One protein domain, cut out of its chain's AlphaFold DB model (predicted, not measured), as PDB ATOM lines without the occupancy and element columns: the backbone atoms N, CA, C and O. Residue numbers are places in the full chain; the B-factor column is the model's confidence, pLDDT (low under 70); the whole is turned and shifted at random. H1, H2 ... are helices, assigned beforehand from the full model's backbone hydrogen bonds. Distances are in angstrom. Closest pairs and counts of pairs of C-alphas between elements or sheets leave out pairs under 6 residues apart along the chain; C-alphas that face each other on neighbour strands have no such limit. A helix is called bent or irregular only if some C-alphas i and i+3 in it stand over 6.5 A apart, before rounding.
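Overview. This is residues 2 to 85 of the 87 residues of an uncharacterized protein of Anaerococcus hydrogenalis DSM 7454 (UniProt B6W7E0). Two long helices, H1 and H3, run opposite ways as a narrow V, close where H1 begins and opening toward its other end, where the arm H1b turns away from H3. H2 lies at the wide end and crosses the first residues of H3, while the other end of H3, residues 70 to 83, sticks out past the body as a kinked arm. The printed part has 84 residues with three named helices, in the order H1, H2, H3, and no named strand; its class is all helix. It is loose, with a radius of gyration of the C-alphas of 16.8 A. The C-alphas span 54 by 27 by 19 A, and the arm makes much of that length.

Arrangement. By its hydrogen bonds H1, residues 2 to 28, was assigned as one helix, but it is bent: C-alphas 18 and 21 are 7.1 A apart. Its arms H1a, residues 2 to 18, and H1b, residues 21 to 28, are near each other at a steep tilt of 49 degrees. H2, residues 32 to 42, only just touches H1b, with 3 pairs of C-alphas within 8 A. Their closest C-alphas, of Gly 25 and Met 32, are 6.2 A apart, and their lines are about perpendicular, at 75 degrees. H3, residues 49 to 83, touches H2 with residues 49 to 56 alone. The closest C-alphas of H2 and H3, of Val 36 and Tyr 49, are 5.8 A apart; the tilt of 69 degrees is steep, only just short of about perpendicular, and the two run the same way. H1a touches H3 at a steep tilt of 40 degrees, opposite ways, and their closest C-alphas, of Val 5 and Gly 65, are 5.5 A apart. These helix pairs are mostly crossed, with no shallow tilt among them. H1a and H2 are apart, as are H1b and H3. Each O i to N i+4 pair is within hydrogen-bond range in H1a and H1b, against 6 of 7 in H2 and 26 of 31 in H3.

Along the chain. H1a begins at C-alpha 2, (-9.110, -18.925, 71.659), and is 24.6 A long. H1b measures 10.3 A and H2 16.6 A. H3, the longest helix, runs 44.1 A from C-alpha 49 at (-21.300, -1.854, 88.359) to C-alpha 83 at (-18.140, -39.621, 65.860). It is irregular, with C-alphas 74 and 77 lying 7.2 A apart, and has a kink of 52 degrees near residue 77.

Size, cuts and confidence. The outline is only just a rod. Residues 70 to 85, of which 70 to 83 belong to H3, stand free; the body without them spans 36 by 24 by 17 A. The two C-alphas farthest apart, of Asp 31 and Asp 85, are 53.5 A from each other. The printed part has no cut. The link from H1 to H2 is tight and that from H2 to H3 is short. Mean pLDDT of the printed part is 95.0, and residue 85 is under 70.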
ATOM      1  N   VAL A   2      -9.421 -20.178  70.924       94.50
ATOM      2  CA  VAL A   2      -9.110 -18.925  71.659       94.50
ATOM      3  C   VAL A   2      -9.963 -17.732  71.209       94.50
ATOM      4  O   VAL A   2     -10.607 -17.109  72.044       94.50
ATOM      5  N   CYS A   3     -10.057 -17.457  69.902       96.75
ATOM      6  CA  CYS A   3     -10.924 -16.383  69.393       96.75
ATOM      7  C   CYS A   3     -12.391 -16.564  69.816       96.75
ATOM      8  O   CYS A   3     -13.064 -15.587  70.113       96.75
ATOM      9  N   GLY A   4     -12.859 -17.815  69.907       96.56
ATOM     10  CA  GLY A   4     -14.200 -18.132  70.398       96.56
ATOM     11  C   GLY A   4     -14.394 -17.726  71.858       96.56
ATOM     12  O   GLY A   4     -15.388 -17.085  72.173       96.56
ATOM     13  N   VAL A   5     -13.418 -18.006  72.730       97.75
ATOM     14  CA  VAL A   5     -13.456 -17.571  74.138       97.75
ATOM     15  C   VAL A   5     -13.448 -16.047  74.252       97.75
ATOM     16  O   VAL A   5     -14.195 -15.500  75.060       97.75
ATOM     17  N   LEU A   6     -12.663 -15.348  73.430       97.69
ATOM     18  CA  LEU A   6     -12.632 -13.882  73.429       97.69
ATOM     19  C   LEU A   6     -13.978 -13.281  73.002       97.69
ATOM     20  O   LEU A   6     -14.516 -12.425  73.701       97.69
ATOM     21  N   VAL A   7     -14.559 -13.768  71.901       98.06
ATOM     22  CA  VAL A   7     -15.877 -13.321  71.418       98.06
ATOM     23  C   VAL A   7     -16.975 -13.653  72.428       98.06
ATOM     24  O   VAL A   7     -17.795 -12.793  72.742       98.06
ATOM     25  N   MET A   8     -16.964 -14.863  72.992       97.56
ATOM     26  CA  MET A   8     -17.899 -15.266  74.042       97.56
ATOM     27  C   MET A   8     -17.773 -14.362  75.267       97.56
ATOM     28  O   MET A   8     -18.785 -13.934  75.803       97.56
ATOM     29  N   THR A   9     -16.550 -14.048  75.699       98.19
ATOM     30  CA  THR A   9     -16.314 -13.182  76.861       98.19
ATOM     31  C   THR A   9     -16.878 -11.788  76.618       98.19
ATOM     32  O   THR A   9     -17.574 -11.260  77.479       98.19
ATOM     33  N   LEU A  10     -16.650 -11.208  75.436       97.94
ATOM     34  CA  LEU A  10     -17.236  -9.919  75.062       97.94
ATOM     35  C   LEU A  10     -18.769  -9.976  75.069       97.94
ATOM     36  O   LEU A  10     -19.410  -9.151  75.718       97.94
ATOM     37  N   ALA A  11     -19.355 -10.975  74.407       98.00
ATOM     38  CA  ALA A  11     -20.803 -11.149  74.347       98.00
ATOM     39  C   ALA A  11     -21.422 -11.370  75.739       98.00
ATOM     40  O   ALA A  11     -22.438 -10.761  76.066       98.00
ATOM     41  N   ALA A  12     -20.793 -12.191  76.581       97.31
ATOM     42  CA  ALA A  12     -21.225 -12.455  77.948       97.31
ATOM     43  C   ALA A  12     -21.151 -11.192  78.811       97.31
ATOM     44  O   ALA A  12     -22.081 -10.917  79.563       97.31
ATOM     45  N   THR A  13     -20.088 -10.397  78.681       97.81
ATOM     46  CA  THR A  13     -19.958  -9.126  79.398       97.81
ATOM     47  C   THR A  13     -21.048  -8.140  78.986       97.81
ATOM     48  O   THR A  13     -21.702  -7.576  79.858       97.81
ATOM     49  N   PHE A  14     -21.312  -7.975  77.685       97.88
ATOM     50  CA  PHE A  14     -22.388  -7.098  77.211       97.88
ATOM     51  C   PHE A  14     -23.777  -7.587  77.627       97.88
ATOM     52  O   PHE A  14     -24.589  -6.801  78.114       97.88
ATOM     53  N   SER A  15     -24.040  -8.887  77.490       97.81
ATOM     54  CA  SER A  15     -25.293  -9.503  77.932       97.81
ATOM     55  C   SER A  15     -25.514  -9.294  79.432       97.81
ATOM     56  O   SER A  15     -26.589  -8.870  79.854       97.81
ATOM     57  N   ASN A  16     -24.474  -9.498  80.243       97.12
ATOM     58  CA  ASN A  16     -24.550  -9.277  81.681       97.12
ATOM     59  C   ASN A  16     -24.791  -7.808  82.035       97.12
ATOM     60  O   ASN A  16     -25.649  -7.532  82.873       97.12
ATOM     61  N   ALA A  17     -24.092  -6.885  81.374       95.62
ATOM     62  CA  ALA A  17     -24.185  -5.454  81.640       95.62
ATOM     63  C   ALA A  17     -25.565  -4.858  81.309       95.62
ATOM     64  O   ALA A  17     -26.026  -3.955  82.003       95.62
ATOM     65  N   PHE A  18     -26.217  -5.332  80.244       95.69
ATOM     66  CA  PHE A  18     -27.430  -4.690  79.723       95.69
ATOM     67  C   PHE A  18     -28.709  -5.503  79.894       95.69
ATOM     68  O   PHE A  18     -29.791  -4.921  79.925       95.69
ATOM     69  N   VAL A  19     -28.611  -6.827  80.005       96.00
ATOM     70  CA  VAL A  19     -29.785  -7.707  80.012       96.00
ATOM     71  C   VAL A  19     -29.880  -8.461  81.325       96.00
ATOM     72  O   VAL A  19     -30.843  -8.272  82.064       96.00
ATOM     73  N   ILE A  20     -28.885  -9.290  81.645       96.00
ATOM     74  CA  ILE A  20     -29.006 -10.273  82.726       96.00
ATOM     75  C   ILE A  20     -29.100  -9.590  84.088       96.00
ATOM     76  O   ILE A  20     -30.123  -9.724  84.749       96.00
ATOM     77  N   PHE A  21     -28.091  -8.832  84.523       95.25
ATOM     78  CA  PHE A  21     -28.133  -8.234  85.862       95.25
ATOM     79  C   PHE A  21     -29.304  -7.258  86.054       95.25
ATOM     80  O   PHE A  21     -29.973  -7.382  87.080       95.25
ATOM     81  N   PRO A  22     -29.631  -6.358  85.099       94.25
ATOM     82  CA  PRO A  22     -30.813  -5.504  85.221       94.25
ATOM     83  C   PRO A  22     -32.117  -6.301  85.357       94.25
ATOM     84  O   PRO A  22     -32.948  -5.990  86.211       94.25
ATOM     85  N   LEU A  23     -32.285  -7.363  84.559       96.38
ATOM     86  CA  LEU A  23     -33.458  -8.232  84.631       96.38
ATOM     87  C   LEU A  23     -33.525  -8.981  85.964       96.38
ATOM     88  O   LEU A  23     -34.593  -9.044  86.567       96.38
ATOM     89  N   TYR A  24     -32.396  -9.502  86.446       95.31
ATOM     90  CA  TYR A  24     -32.313 -10.193  87.732       95.31
ATOM     91  C   TYR A  24     -32.652  -9.266  88.896       95.31
ATOM     92  O   TYR A  24     -33.446  -9.653  89.748       95.31
ATOM     93  N   GLY A  25     -32.133  -8.035  88.927       94.88
ATOM     94  CA  GLY A  25     -32.503  -7.092  89.987       94.88
ATOM     95  C   GLY A  25     -33.982  -6.734  89.959       94.88
ATOM     96  O   GLY A  25     -34.621  -6.725  91.006       94.88
ATOM     97  N   LYS A  26     -34.571  -6.558  88.768       94.62
ATOM     98  CA  LYS A  26     -36.019  -6.345  88.636       94.62
ATOM     99  C   LYS A  26     -36.829  -7.554  89.114       94.62
ATOM    100  O   LYS A  26     -37.820  -7.378  89.811       94.62
ATOM    101  N   ALA A  27     -36.418  -8.766  88.745       96.25
ATOM    102  CA  ALA A  27     -37.112  -9.999  89.116       96.25
ATOM    103  C   ALA A  27     -37.001 -10.309  90.617       96.25
ATOM    104  O   ALA A  27     -37.946 -10.818  91.211       96.25
ATOM    105  N   MET A  28     -35.857  -9.997  91.227       94.88
ATOM    106  CA  MET A  28     -35.585 -10.241  92.644       94.88
ATOM    107  C   MET A  28     -35.960  -9.057  93.549       94.88
ATOM    108  O   MET A  28     -35.889  -9.191  94.766       94.88
ATOM    109  N   GLY A  29     -36.332  -7.903  92.984       94.06
ATOM    110  CA  GLY A  29     -36.623  -6.685  93.744       94.06
ATOM    111  C   GLY A  29     -35.403  -6.099  94.463       94.06
ATOM    112  O   GLY A  29     -35.555  -5.481  95.512       94.06
ATOM    113  N   VAL A  30     -34.195  -6.324  93.933       93.69
ATOM    114  CA  VAL A  30     -32.933  -5.851  94.525       93.69
ATOM    115  C   VAL A  30     -32.264  -4.809  93.640       93.69
ATOM    116  O   VAL A  30     -32.244  -4.924  92.411       93.69
ATOM    117  N   ASP A  31     -31.660  -3.813  94.281       92.00
ATOM    118  CA  ASP A  31     -30.904  -2.775  93.587       92.00
ATOM    119  C   ASP A  31     -29.606  -3.310  92.982       92.00
ATOM    120  O   ASP A  31     -28.947  -4.203  93.521       92.00
ATOM    121  N   MET A  32     -29.169  -2.690  91.882       90.12
ATOM    122  CA  MET A  32     -27.908  -3.048  91.218       90.12
ATOM    123  C   MET A  32     -26.684  -2.918  92.138       90.12
ATOM    124  O   MET A  32     -25.700  -3.641  91.975       90.12
ATOM    125  N   SER A  33     -26.743  -2.019  93.124       92.19
ATOM    126  CA  SER A  33     -25.700  -1.830  94.137       92.19
ATOM    127  C   SER A  33     -25.500  -3.067  95.016       92.19
ATOM    128  O   SER A  33     -24.379  -3.312  95.462       92.19
ATOM    129  N   ALA A  34     -26.536  -3.890  95.214       94.75
ATOM    130  CA  ALA A  34     -26.439  -5.121  95.989       94.75
ATOM    131  C   ALA A  34     -25.515  -6.145  95.311       94.75
ATOM    132  O   ALA A  34     -24.707  -6.785  95.985       94.75
ATOM    133  N   PHE A  35     -25.567  -6.256  93.978       94.38
ATOM    134  CA  PHE A  35     -24.657  -7.124  93.224       94.38
ATOM    135  C   PHE A  35     -23.208  -6.646  93.324       94.38
ATOM    136  O   PHE A  35     -22.307  -7.456  93.546       94.38
ATOM    137  N   VAL A  36     -22.986  -5.331  93.239       96.19
ATOM    138  CA  VAL A  36     -21.654  -4.737  93.418       96.19
ATOM    139  C   VAL A  36     -21.133  -5.017  94.823       96.19
ATOM    140  O   VAL A  36     -20.016  -5.499  94.961       96.19
ATOM    141  N   ALA A  37     -21.944  -4.802  95.861       95.81
ATOM    142  CA  ALA A  37     -21.557  -5.069  97.244       95.81
ATOM    143  C   ALA A  37     -21.226  -6.550  97.479       95.81
ATOM    144  O   ALA A  37     -20.282  -6.872  98.201       95.81
ATOM    145  N   MET A  38     -21.976  -7.461  96.853       94.19
ATOM    146  CA  MET A  38     -21.708  -8.895  96.916       94.19
ATOM    147  C   MET A  38     -20.374  -9.247  96.252       94.19
ATOM    148  O   MET A  38     -19.565  -9.948  96.853       94.19
ATOM    149  N   ALA A  39     -20.114  -8.725  95.052       94.31
ATOM    150  CA  ALA A  39     -18.863  -8.958  94.337       94.31
ATOM    151  C   ALA A  39     -17.656  -8.300  95.031       94.31
ATOM    152  O   ALA A  39     -16.589  -8.908  95.109       94.31
ATOM    153  N   HIS A  40     -17.830  -7.103  95.598       96.44
ATOM    154  CA  HIS A  40     -16.791  -6.365  96.318       96.44
ATOM    155  C   HIS A  40     -16.258  -7.139  97.531       96.44
ATOM    156  O   HIS A  40     -15.064  -7.093  97.817       96.44
ATOM    157  N   LYS A  41     -17.117  -7.908  98.221       96.25
ATOM    158  CA  LYS A  41     -16.697  -8.773  99.341       96.25
ATOM    159  C   LYS A  41     -15.668  -9.827  98.932       96.25
ATOM    160  O   LYS A  41     -14.866 -10.235  99.764       96.25
ATOM    161  N   THR A  42     -15.704 -10.282  97.683       94.19
ATOM    162  CA  THR A  42     -14.755 -11.270  97.154       94.19
ATOM    163  C   THR A  42     -13.586 -10.602  96.436       94.19
ATOM    164  O   THR A  42     -12.464 -11.094  96.509       94.19
ATOM    165  N   ASN A  43     -13.831  -9.484  95.751       94.69
ATOM    166  CA  ASN A  43     -12.817  -8.736  95.021       94.69
ATOM    167  C   ASN A  43     -12.959  -7.231  95.287       94.69
ATOM    168  O   ASN A  43     -13.808  -6.569  94.692       94.69
ATOM    169  N   ALA A  44     -12.061  -6.683  96.108       95.00
ATOM    170  CA  ALA A  44     -12.043  -5.265  96.478       95.00
ATOM    171  C   ALA A  44     -11.842  -4.298  95.288       95.00
ATOM    172  O   ALA A  44     -12.050  -3.094  95.413       95.00
ATOM    173  N   LEU A  45     -11.464  -4.794  94.104       95.75
ATOM    174  CA  LEU A  45     -11.400  -3.975  92.889       95.75
ATOM    175  C   LEU A  45     -12.798  -3.612  92.347       95.75
ATOM    176  O   LEU A  45     -12.931  -2.677  91.554       95.75
ATOM    177  N   VAL A  46     -13.851  -4.320  92.770       96.81
ATOM    178  CA  VAL A  46     -15.230  -4.144  92.291       96.81
ATOM    179  C   VAL A  46     -15.963  -3.064  93.092       96.81
ATOM    180  O   VAL A  46     -16.716  -3.354  94.009       96.81
ATOM    181  N   ASN A  47     -15.775  -1.799  92.731       95.88
ATOM    182  CA  ASN A  47     -16.331  -0.648  93.461       95.88
ATOM    183  C   ASN A  47     -17.618  -0.070  92.844       95.88
ATOM    184  O   ASN A  47     -18.328   0.727  93.448       95.88
ATOM    185  N   SER A  48     -17.920  -0.455  91.612       95.69
ATOM    186  CA  SER A  48     -19.067  -0.004  90.832       95.69
ATOM    187  C   SER A  48     -19.539  -1.100  89.884       95.69
ATOM    188  O   SER A  48     -18.816  -2.058  89.597       95.69
ATOM    189  N   TYR A  49     -20.732  -0.922  89.327       94.06
ATOM    190  CA  TYR A  49     -21.300  -1.854  88.359       94.06
ATOM    191  C   TYR A  49     -20.399  -2.058  87.129       94.06
ATOM    192  O   TYR A  49     -20.201  -3.183  86.675       94.06
ATOM    193  N   PHE A  50     -19.755  -0.991  86.648       94.75
ATOM    194  CA  PHE A  50     -18.789  -1.078  85.551       94.75
ATOM    195  C   PHE A  50     -17.553  -1.903  85.934       94.75
ATOM    196  O   PHE A  50     -17.156  -2.820  85.216       94.75
ATOM    197  N   THR A  51     -16.969  -1.634  87.106       96.44
ATOM    198  CA  THR A  51     -15.814  -2.409  87.588       96.44
ATOM    199  C   THR A  51     -16.171  -3.865  87.891       96.44
ATOM    200  O   THR A  51     -15.313  -4.728  87.763       96.44
ATOM    201  N   MET A  52     -17.434  -4.176  88.207       96.69
ATOM    202  CA  MET A  52     -17.920  -5.554  88.332       96.69
ATOM    203  C   MET A  52     -17.838  -6.293  86.994       96.69
ATOM    204  O   MET A  52     -17.375  -7.432  86.943       96.69
ATOM    205  N   MET A  53     -18.217  -5.638  85.893       97.19
ATOM    206  CA  MET A  53     -18.077  -6.224  84.558       97.19
ATOM    207  C   MET A  53     -16.607  -6.525  84.239       97.19
ATOM    208  O   MET A  53     -16.279  -7.624  83.796       97.19
ATOM    209  N   LEU A  54     -15.707  -5.581  84.519       96.88
ATOM    210  CA  LEU A  54     -14.289  -5.724  84.181       96.88
ATOM    211  C   LEU A  54     -13.510  -6.663  85.107       96.88
ATOM    212  O   LEU A  54     -12.696  -7.438  84.620       96.88
ATOM    213  N   PHE A  55     -13.734  -6.605  86.420       97.00
ATOM    214  CA  PHE A  55     -12.919  -7.319  87.411       97.00
ATOM    215  C   PHE A  55     -13.582  -8.566  87.995       97.00
ATOM    216  O   PHE A  55     -12.921  -9.316  88.711       97.00
ATOM    217  N   ALA A  56     -14.851  -8.827  87.680       95.81
ATOM    218  CA  ALA A  56     -15.494 -10.101  87.993       95.81
ATOM    219  C   ALA A  56     -15.881 -10.853  86.716       95.81
ATOM    220  O   ALA A  56     -15.401 -11.961  86.490       95.81
ATOM    221  N   ILE A  57     -16.696 -10.249  85.845       96.81
ATOM    222  CA  ILE A  57     -17.300 -10.967  84.710       96.81
ATOM    223  C   ILE A  57     -16.268 -11.351  83.647       96.81
ATOM    224  O   ILE A  57     -16.215 -12.516  83.250       96.81
ATOM    225  N   VAL A  58     -15.435 -10.415  83.194       97.88
ATOM    226  CA  VAL A  58     -14.389 -10.697  82.197       97.88
ATOM    227  C   VAL A  58     -13.399 -11.771  82.681       97.88
ATOM    228  O   VAL A  58     -13.276 -12.786  81.992       97.88
ATOM    229  N   PRO A  59     -12.725 -11.639  83.844       96.75
ATOM    230  CA  PRO A  59     -11.753 -12.639  84.284       96.75
ATOM    231  C   PRO A  59     -12.400 -14.000  84.552       96.75
ATOM    232  O   PRO A  59     -11.821 -15.019  84.180       96.75
ATOM    233  N   PHE A  60     -13.617 -14.036  85.108       96.62
ATOM    234  CA  PHE A  60     -14.356 -15.286  85.287       96.62
ATOM    235  C   PHE A  60     -14.578 -16.011  83.953       96.62
ATOM    236  O   PHE A  60     -14.268 -17.196  83.841       96.62
ATOM    237  N   ASN A  61     -15.061 -15.306  82.925       97.75
ATOM    238  CA  ASN A  61     -15.326 -15.911  81.618       97.75
ATOM    239  C   ASN A  61     -14.046 -16.339  80.889       97.75
ATOM    240  O   ASN A  61     -14.056 -17.370  80.220       97.75
ATOM    241  N   LEU A  62     -12.938 -15.610  81.052       98.06
ATOM    242  CA  LEU A  62     -11.646 -16.003  80.484       98.06
ATOM    243  C   LEU A  62     -11.088 -17.266  81.146       98.06
ATOM    244  O   LEU A  62     -10.664 -18.181  80.441       98.06
ATOM    245  N   ILE A  63     -11.117 -17.344  82.480       97.88
ATOM    246  CA  ILE A  63     -10.651 -18.525  83.225       97.88
ATOM    247  C   ILE A  63     -11.530 -19.730  82.894       97.88
ATOM    248  O   ILE A  63     -11.017 -20.789  82.530       97.88
ATOM    249  N   LYS A  64     -12.854 -19.560  82.957       96.19
ATOM    250  CA  LYS A  64     -13.820 -20.593  82.574       96.19
ATOM    251  C   LYS A  64     -13.566 -21.069  81.140       96.19
ATOM    252  O   LYS A  64     -13.428 -22.266  80.915       96.19
ATOM    253  N   GLY A  65     -13.447 -20.143  80.189       97.00
ATOM    254  CA  GLY A  65     -13.200 -20.466  78.786       97.00
ATOM    255  C   GLY A  65     -11.861 -21.174  78.568       97.00
ATOM    256  O   GLY A  65     -11.770 -22.092  77.757       97.00
ATOM    257  N   PHE A  66     -10.818 -20.819  79.319       97.50
ATOM    258  CA  PHE A  66      -9.547 -21.539  79.284       97.50
ATOM    259  C   PHE A  66      -9.701 -22.994  79.749       97.50
ATOM    260  O   PHE A  66      -9.218 -23.904  79.072       97.50
ATOM    261  N   ILE A  67     -10.423 -23.228  80.849       97.75
ATOM    262  CA  ILE A  67     -10.728 -24.578  81.341       97.75
ATOM    263  C   ILE A  67     -11.520 -25.362  80.289       97.75
ATOM    264  O   ILE A  67     -11.167 -26.498  79.979       97.75
ATOM    265  N   GLU A  68     -12.534 -24.753  79.670       96.75
ATOM    266  CA  GLU A  68     -13.308 -25.375  78.590       96.75
ATOM    267  C   GLU A  68     -12.425 -25.759  77.395       96.75
ATOM    268  O   GLU A  68     -12.575 -26.854  76.845       96.75
ATOM    269  N   ILE A  69     -11.461 -24.911  77.012       96.69
ATOM    270  CA  ILE A  69     -10.481 -25.240  75.969       96.69
ATOM    271  C   ILE A  69      -9.650 -26.458  76.369       96.69
ATOM    272  O   ILE A  69      -9.466 -27.353  75.541       96.69
ATOM    273  N   LEU A  70      -9.131 -26.494  77.600       96.81
ATOM    274  CA  LEU A  70      -8.315 -27.608  78.085       96.81
ATOM    275  C   LEU A  70      -9.101 -28.918  78.068       96.81
ATOM    276  O   LEU A  70      -8.657 -29.889  77.454       96.81
ATOM    277  N   VAL A  71     -10.287 -28.926  78.676       96.50
ATOM    278  CA  VAL A  71     -11.155 -30.107  78.748       96.50
ATOM    279  C   VAL A  71     -11.528 -30.577  77.346       96.50
ATOM    280  O   VAL A  71     -11.358 -31.752  77.021       96.50
ATOM    281  N   THR A  72     -11.952 -29.658  76.476       95.06
ATOM    282  CA  THR A  72     -12.314 -30.003  75.098       95.06
ATOM    283  C   THR A  72     -11.122 -30.593  74.356       95.06
ATOM    284  O   THR A  72     -11.279 -31.606  73.691       95.06
ATOM    285  N   LYS A  73      -9.913 -30.033  74.488       94.56
ATOM    286  CA  LYS A  73      -8.716 -30.587  73.834       94.56
ATOM    287  C   LYS A  73      -8.381 -32.001  74.306       94.56
ATOM    288  O   LYS A  73      -8.017 -32.826  73.471       94.56
ATOM    289  N   LEU A  74      -8.500 -32.276  75.606       95.38
ATOM    290  CA  LEU A  74      -8.240 -33.604  76.169       95.38
ATOM    291  C   LEU A  74      -9.249 -34.638  75.660       95.38
ATOM    292  O   LEU A  74      -8.871 -35.751  75.304       95.38
ATOM    293  N   LEU A  75     -10.523 -34.255  75.572       95.38
ATOM    294  CA  LEU A  75     -11.603 -35.160  75.182       95.38
ATOM    295  C   LEU A  75     -11.801 -35.261  73.663       95.38
ATOM    296  O   LEU A  75     -12.336 -36.262  73.191       95.38
ATOM    297  N   TYR A  76     -11.351 -34.273  72.881       93.56
ATOM    298  CA  TYR A  76     -11.681 -34.150  71.457       93.56
ATOM    299  C   TYR A  76     -11.344 -35.407  70.658       93.56
ATOM    300  O   TYR A  76     -12.170 -35.866  69.879       93.56
ATOM    301  N   LYS A  77     -10.159 -36.000  70.856       88.50
ATOM    302  CA  LYS A  77      -9.769 -37.214  70.118       88.50
ATOM    303  C   LYS A  77     -10.588 -38.437  70.522       88.50
ATOM    304  O   LYS A  77     -10.949 -39.222  69.655       88.50
ATOM    305  N   HIS A  78     -10.898 -38.577  71.811       90.00
ATOM    306  CA  HIS A  78     -11.714 -39.682  72.302       90.00
ATOM    307  C   HIS A  78     -13.133 -39.606  71.725       90.00
ATOM    308  O   HIS A  78     -13.616 -40.564  71.131       90.00
ATOM    309  N   VAL A  79     -13.755 -38.428  71.795       92.00
ATOM    310  CA  VAL A  79     -15.096 -38.197  71.243       92.00
ATOM    311  C   VAL A  79     -15.088 -38.278  69.713       92.00
ATOM    312  O   VAL A  79     -15.967 -38.898  69.126       92.00
ATOM    313  N   SER A  80     -14.070 -37.727  69.046       91.75
ATOM    314  CA  SER A  80     -13.940 -37.807  67.586       91.75
ATOM    315  C   SER A  80     -13.804 -39.243  67.092       91.75
ATOM    316  O   SER A  80     -14.255 -39.519  65.989       91.75
ATOM    317  N   SER A  81     -13.192 -40.143  67.864       88.38
ATOM    318  CA  SER A  81     -13.119 -41.558  67.491       88.38
ATOM    319  C   SER A  81     -14.500 -42.198  67.438       88.38
ATOM    320  O   SER A  81     -14.713 -43.044  66.591       88.38
ATOM    321  N   ILE A  82     -15.428 -41.786  68.307       90.00
ATOM    322  CA  ILE A  82     -16.813 -42.278  68.312       90.00
ATOM    323  C   ILE A  82     -17.603 -41.657  67.152       90.00
ATOM    324  O   ILE A  82     -18.393 -42.332  66.501       90.00
ATOM    325  N   LEU A  83     -17.394 -40.363  66.885       87.88
ATOM    326  CA  LEU A  83     -18.140 -39.621  65.860       87.88
ATOM    327  C   LEU A  83     -17.679 -39.912  64.427       87.88
ATOM    328  O   LEU A  83     -18.467 -39.783  63.494       87.88
ATOM    329  N   HIS A  84     -16.409 -40.268  64.249       85.06
ATOM    330  CA  HIS A  84     -15.802 -40.551  62.950       85.06
ATOM    331  C   HIS A  84     -15.318 -41.998  62.839       85.06
ATOM    332  O   HIS A  84     -14.434 -42.263  62.021       85.06
ATOM    333  N   ASP A  85     -15.865 -42.914  63.647       66.50
ATOM    334  CA  ASP A  85     -15.577 -44.342  63.524       66.50
ATOM    335  C   ASP A  85     -16.007 -44.813  62.127       66.50
ATOM    336  O   ASP A  85     -17.182 -45.076  61.859       66.50
TER     337      ASP A  85